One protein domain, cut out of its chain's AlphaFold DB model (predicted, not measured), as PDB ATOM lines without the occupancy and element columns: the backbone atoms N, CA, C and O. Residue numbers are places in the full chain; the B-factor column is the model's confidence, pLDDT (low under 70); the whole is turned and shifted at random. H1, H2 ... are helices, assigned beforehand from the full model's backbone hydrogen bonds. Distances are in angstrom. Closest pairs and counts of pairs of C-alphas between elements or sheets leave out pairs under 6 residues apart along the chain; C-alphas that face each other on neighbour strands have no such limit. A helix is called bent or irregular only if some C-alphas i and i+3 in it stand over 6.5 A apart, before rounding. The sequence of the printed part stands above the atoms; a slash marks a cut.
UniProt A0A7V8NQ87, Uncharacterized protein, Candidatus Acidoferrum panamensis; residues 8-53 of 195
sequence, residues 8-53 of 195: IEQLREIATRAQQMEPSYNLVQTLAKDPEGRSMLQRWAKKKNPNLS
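This is residues 8 to 53 of the 195 residues of an uncharacterized protein of Candidatus Acidoferrum panamensis (UniProt A0A7V8NQ87). A long bent helix, H1, and a shorter helix, H2, meet near their ends and make an open L, with H1 as the long limb. Residues 8 to 27 of H1 and 43 to 51 stick out free on either side of the corner. The printed part has 46 residues with two named helices, H1 then H2, and no named strand, and its class is all helix. It is extended, with a radius of gyration of the C-alphas of 14.7 A, and flat, spanning 42 by 24 by 10 A.

H1, residues 8 to 33, was assigned as one helix by its hydrogen bonds but is bent: C-alphas 20 and 23 are 6.5 A apart. Its arms, H1a, residues 8 to 20, and H1b, residues 23 to 33, stand at a steep tilt of 36 degrees, only just past shallow. H2, residues 35 to 48, touches H1b only at the corner, with residues 37 to 41 alone; the closest C-alphas, of Leu 31 and Gly 37, are 4.5 A apart. H1b and H2 run opposite ways at a steep tilt of 66 degrees. H1a and H2 are apart. In H1a, H1b and H2 every O i to N i+4 pair is within hydrogen-bond range.

H1a begins at C-alpha 8 (26.403, -8.447, 266.987) and is 18.5 A long. H1b is 15.7 A long. H2 is 20.1 A long and ends at C-alpha 48 (16.478, 24.703, 264.516).

The C-alphas of Ile 8 and Ser 53, the two farthest apart, are 42.8 A apart. The printed part has no cut, and the link from H1 to H2 is tight. Confidence is low, under 70, at residues 18, 21 and 22.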
ATOM      1  N   ILE A   8      26.348  -8.334 268.458       78.50
ATOM      2  CA  ILE A   8      26.403  -8.447 266.987       78.50
ATOM      3  C   ILE A   8      25.153  -7.842 266.324       78.50
ATOM      4  O   ILE A   8      25.244  -7.256 265.247       78.50
ATOM      5  N   GLU A   9      23.991  -7.949 266.970       78.00
ATOM      6  CA  GLU A   9      22.748  -7.342 266.488       78.00
ATOM      7  C   GLU A   9      22.776  -5.812 266.571       78.00
ATOM      8  O   GLU A   9      22.440  -5.150 265.592       78.00
ATOM      9  N   GLN A  10      23.286  -5.236 267.662       79.31
ATOM     10  CA  GLN A  10      23.452  -3.783 267.799       79.31
ATOM     11  C   GLN A  10      24.467  -3.223 266.793       79.31
ATOM     12  O   GLN A  10      24.253  -2.155 266.222       79.31
ATOM     13  N   LEU A  11      25.550  -3.956 266.513       75.50
ATOM     14  CA  LEU A  11      26.513  -3.581 265.474       75.50
ATOM     15  C   LEU A  11      25.884  -3.606 264.074       75.50
ATOM     16  O   LEU A  11      26.159  -2.721 263.262       75.50
ATOM     17  N   ARG A  12      25.003  -4.576 263.790       77.50
ATOM     18  CA  ARG A  12      24.249  -4.628 262.528       77.50
ATOM     19  C   ARG A  12      23.259  -3.475 262.408       77.50
ATOM     20  O   ARG A  12      23.187  -2.875 261.342       77.50
ATOM     21  N   GLU A  13      22.546  -3.130 263.475       78.50
ATOM     22  CA  GLU A  13      21.635  -1.978 263.489       78.50
ATOM     23  C   GLU A  13      22.370  -0.644 263.312       78.50
ATOM     24  O   GLU A  13      21.912   0.236 262.583       78.50
ATOM     25  N   ILE A  14      23.542  -0.484 263.930       80.00
ATOM     26  CA  ILE A  14      24.379   0.704 263.731       80.00
ATOM     27  C   ILE A  14      24.880   0.765 262.285       80.00
ATOM     28  O   ILE A  14      24.839   1.832 261.674       80.00
ATOM     29  N   ALA A  15      25.297  -0.366 261.709       73.44
ATOM     30  CA  ALA A  15      25.760  -0.432 260.327       73.44
ATOM     31  C   ALA A  15      24.644  -0.118 259.316       73.44
ATOM     32  O   ALA A  15      24.872   0.650 258.382       73.44
ATOM     33  N   THR A  16      23.428  -0.639 259.504       75.56
ATOM     34  CA  THR A  16      22.292  -0.319 258.622       75.56
ATOM     35  C   THR A  16      21.867   1.139 258.761       75.56
ATOM     36  O   THR A  16      21.598   1.800 257.758       75.56
ATOM     37  N   ARG A  17      21.880   1.687 259.980       72.50
ATOM     38  CA  ARG A  17      21.597   3.105 260.220       72.50
ATOM     39  C   ARG A  17      22.661   4.012 259.600       72.50
ATOM     40  O   ARG A  17      22.315   5.042 259.030       72.50
ATOM     41  N   ALA A  18      23.932   3.621 259.658       69.38
ATOM     42  CA  ALA A  18      25.022   4.328 258.991       69.38
ATOM     43  C   ALA A  18      24.856   4.296 257.462       69.38
ATOM     44  O   ALA A  18      24.884   5.349 256.833       69.38
ATOM     45  N   GLN A  19      24.558   3.130 256.874       72.19
ATOM     46  CA  GLN A  19      24.294   2.990 255.431       72.19
ATOM     47  C   GLN A  19      23.108   3.839 254.948       72.19
ATOM     48  O   GLN A  19      23.126   4.336 253.826       72.19
ATOM     49  N   GLN A  20      22.087   4.042 255.783       73.12
ATOM     50  CA  GLN A  20      20.962   4.930 255.467       73.12
ATOM     51  C   GLN A  20      21.316   6.423 255.609       73.12
ATOM     52  O   GLN A  20      20.715   7.268 254.942       73.12
ATOM     53  N   MET A  21      22.295   6.766 256.453       69.06
ATOM     54  CA  MET A  21      22.760   8.146 256.642       69.06
ATOM     55  C   MET A  21      23.802   8.592 255.604       69.06
ATOM     56  O   MET A  21      23.870   9.775 255.286       69.06
ATOM     57  N   GLU A  22      24.553   7.669 255.011       68.88
ATOM     58  CA  GLU A  22      25.496   7.926 253.908       68.88
ATOM     59  C   GLU A  22      24.894   8.738 252.733       68.88
ATOM     60  O   GLU A  22      25.430   9.800 252.395       68.88
ATOM     61  N   PRO A  23      23.763   8.334 252.110       75.94
ATOM     62  CA  PRO A  23      23.204   9.072 250.976       75.94
ATOM     63  C   PRO A  23      22.684  10.460 251.370       75.94
ATOM     64  O   PRO A  23      22.777  11.401 250.583       75.94
ATOM     65  N   SER A  24      22.168  10.612 252.592       75.25
ATOM     66  CA  SER A  24      21.668  11.899 253.084       75.25
ATOM     67  C   SER A  24      22.805  12.854 253.448       75.25
ATOM     68  O   SER A  24      22.721  14.043 253.146       75.25
ATOM     69  N   TYR A  25      23.907  12.350 254.002       77.62
ATOM     70  CA  TYR A  25      25.107  13.141 254.269       77.62
ATOM     71  C   TYR A  25      25.742  13.675 252.980       77.62
ATOM     72  O   TYR A  25      26.030  14.869 252.879       77.62
ATOM     73  N   ASN A  26      25.886  12.818 251.966       81.25
ATOM     74  CA  ASN A  26      26.417  13.218 250.663       81.25
ATOM     75  C   ASN A  26      25.530  14.275 249.988       81.25
ATOM     76  O   ASN A  26      26.050  15.238 249.428       81.25
ATOM     77  N   LEU A  27      24.205  14.151 250.111       79.25
ATOM     78  CA  LEU A  27      23.256  15.150 249.615       79.25
ATOM     79  C   LEU A  27      23.391  16.498 250.345       79.25
ATOM     80  O   LEU A  27      23.352  17.553 249.723       79.25
ATOM     81  N   VAL A  28      23.583  16.494 251.666       81.00
ATOM     82  CA  VAL A  28      23.810  17.734 252.427       81.00
ATOM     83  C   VAL A  28      25.135  18.383 252.030       81.00
ATOM     84  O   VAL A  28      25.201  19.603 251.891       81.00
ATOM     85  N   GLN A  29      26.183  17.592 251.793       81.94
ATOM     86  CA  GLN A  29      27.462  18.116 251.316       81.94
ATOM     87  C   GLN A  29      27.371  18.722 249.912       81.94
ATOM     88  O   GLN A  29      28.010  19.743 249.653       81.94
ATOM     89  N   THR A  30      26.614  18.113 248.995       82.25
ATOM     90  CA  THR A  30      26.416  18.678 247.652       82.25
ATOM     91  C   THR A  30      25.583  19.953 247.716       82.25
ATOM     92  O   THR A  30      25.983  20.957 247.130       82.25
ATOM     93  N   LEU A  31      24.510  19.969 248.512       80.19
ATOM     94  CA  LEU A  31      23.693  21.163 248.751       80.19
ATOM     95  C   LEU A  31      24.478  22.294 249.430       80.19
ATOM     96  O   LEU A  31      24.240  23.458 249.140       80.19
ATOM     97  N   ALA A  32      25.446  21.982 250.294       82.81
ATOM     98  CA  ALA A  32      26.298  22.992 250.923       82.81
ATOM     99  C   ALA A  32      27.299  23.641 249.946       82.81
ATOM    100  O   ALA A  32      27.790  24.748 250.205       82.81
ATOM    101  N   LYS A  33      27.635  22.970 248.837       83.19
ATOM    102  CA  LYS A  33      28.524  23.506 247.793       83.19
ATOM    103  C   LYS A  33      27.791  24.464 246.853       83.19
ATOM    104  O   LYS A  33      28.414  25.412 246.384       83.19
ATOM    105  N   ASP A  34      26.496  24.247 246.642       88.69
ATOM    106  CA  ASP A  34      25.618  25.114 245.856       88.69
ATOM    107  C   ASP A  34      25.213  26.376 246.658       88.69
ATOM    108  O   ASP A  34      24.778  26.243 247.806       88.69
ATOM    109  N   PRO A  35      25.357  27.604 246.120       80.50
ATOM    110  CA  PRO A  35      24.917  28.830 246.791       80.50
ATOM    111  C   PRO A  35      23.443  28.827 247.227       80.50
ATOM    112  O   PRO A  35      23.136  29.275 248.335       80.50
ATOM    113  N   GLU A  36      22.533  28.301 246.401       82.50
ATOM    114  CA  GLU A  36      21.101  28.255 246.733       82.50
ATOM    115  C   GLU A  36      20.806  27.212 247.820       82.50
ATOM    116  O   GLU A  36      20.070  27.474 248.774       82.50
ATOM    117  N   GLY A  37      21.442  26.041 247.730       82.69
ATOM    118  CA  GLY A  37      21.325  24.992 248.744       82.69
ATOM    119  C   GLY A  37      21.911  25.414 250.094       82.69
ATOM    120  O   GLY A  37      21.330  25.128 251.146       82.69
ATOM    121  N   ARG A  38      23.022  26.165 250.082       81.94
ATOM    122  CA  ARG A  38      23.671  26.692 251.287       81.94
ATOM    123  C   ARG A  38      22.772  27.669 252.035       81.94
ATOM    124  O   ARG A  38      22.639  27.529 253.249       81.94
ATOM    125  N   SER A  39      22.127  28.608 251.341       81.00
ATOM    126  CA  SER A  39      21.231  29.575 251.989       81.00
ATOM    127  C   SER A  39      20.008  28.889 252.612       81.00
ATOM    128  O   SER A  39      19.627  29.203 253.742       81.00
ATOM    129  N   MET A  40      19.434  27.876 251.948       79.56
ATOM    130  CA  MET A  40      18.343  27.077 252.517       79.56
ATOM    131  C   MET A  40      18.784  26.273 253.743       79.56
ATOM    132  O   MET A  40      18.070  26.255 254.748       79.56
ATOM    133  N   LEU A  41      19.961  25.641 253.699       84.00
ATOM    134  CA  LEU A  41      20.526  24.913 254.839       84.00
ATOM    135  C   LEU A  41      20.789  25.841 256.025       84.00
ATOM    136  O   LEU A  41      20.437  25.507 257.154       84.00
ATOM    137  N   GLN A  42      21.352  27.022 255.775       83.56
ATOM    138  CA  GLN A  42      21.587  28.042 256.794       83.56
ATOM    139  C   GLN A  42      20.273  28.546 257.408       83.56
ATOM    140  O   GLN A  42      20.146  28.603 258.632       83.56
ATOM    141  N   ARG A  43      19.246  28.819 256.592       84.50
ATOM    142  CA  ARG A  43      17.895  29.164 257.078       84.50
ATOM    143  C   ARG A  43      17.297  28.044 257.931       84.50
ATOM    144  O   ARG A  43      16.693  28.307 258.971       84.50
ATOM    145  N   TRP A  44      17.483  26.788 257.526       83.62
ATOM    146  CA  TRP A  44      16.998  25.630 258.277       83.62
ATOM    147  C   TRP A  44      17.745  25.446 259.604       83.62
ATOM    148  O   TRP A  44      17.118  25.197 260.637       83.62
ATOM    149  N   ALA A  45      19.064  25.652 259.606       83.19
ATOM    150  CA  ALA A  45      19.899  25.629 260.800       83.19
ATOM    151  C   ALA A  45      19.486  26.720 261.801       83.19
ATOM    152  O   ALA A  45      19.298  26.417 262.979       83.19
ATOM    153  N   LYS A  46      19.237  27.949 261.333       83.88
ATOM    154  CA  LYS A  46      18.728  29.059 262.155       83.88
ATOM    155  C   LYS A  46      17.327  28.781 262.711       83.88
ATOM    156  O   LYS A  46      17.037  29.105 263.858       83.88
ATOM    157  N   LYS A  47      16.457  28.105 261.949       83.75
ATOM    158  CA  LYS A  47      15.134  27.667 262.434       83.75
ATOM    159  C   LYS A  47      15.231  26.614 263.545       83.75
ATOM    160  O   LYS A  47      14.387  26.597 264.437       83.75
ATOM    161  N   LYS A  48      16.228  25.723 263.484       84.94
ATOM    162  CA  LYS A  48      16.478  24.703 264.516       84.94
ATOM    163  C   LYS A  48      17.183  25.271 265.747       84.94
ATOM    164  O   LYS A  48      16.815  24.891 266.852       84.94
ATOM    165  N   ASN A  49      18.130  26.186 265.555       82.44
ATOM    166  CA  ASN A  49      18.870  26.873 266.610       82.44
ATOM    167  C   ASN A  49      18.812  28.397 266.394       82.44
ATOM    168  O   ASN A  49      19.701  28.954 265.747       82.44
ATOM    169  N   PRO A  50      17.812  29.088 266.973       79.00
ATOM    170  CA  PRO A  50      17.612  30.531 266.782       79.00
ATOM    171  C   PRO A  50      18.753  31.411 267.307       79.00
ATOM    172  O   PRO A  50      18.905  32.544 266.868       79.00
ATOM    173  N   ASN A  51      19.561  30.889 268.237       80.38
ATOM    174  CA  ASN A  51      20.709  31.599 268.810       80.38
ATOM    175  C   ASN A  51      21.940  31.595 267.888       80.38
ATOM    176  O   ASN A  51      22.936  32.248 268.194       80.38
ATOM    177  N   LEU A  52      21.905  30.838 266.787       81.19
ATOM    178  CA  LEU A  52      22.986  30.823 265.813       81.19
ATOM    179  C   LEU A  52      22.860  32.073 264.928       81.19
ATOM    180  O   LEU A  52      21.954  32.155 264.099       81.19
ATOM    181  N   SER A  53      23.753  33.051 265.106       74.81
ATOM    182  CA  SER A  53      23.808  34.200 264.194       74.81
ATOM    183  C   SER A  53      24.474  33.768 262.894       74.81
ATOM    184  O   SER A  53      25.633  33.352 262.886       74.81
TER     185      SER A  53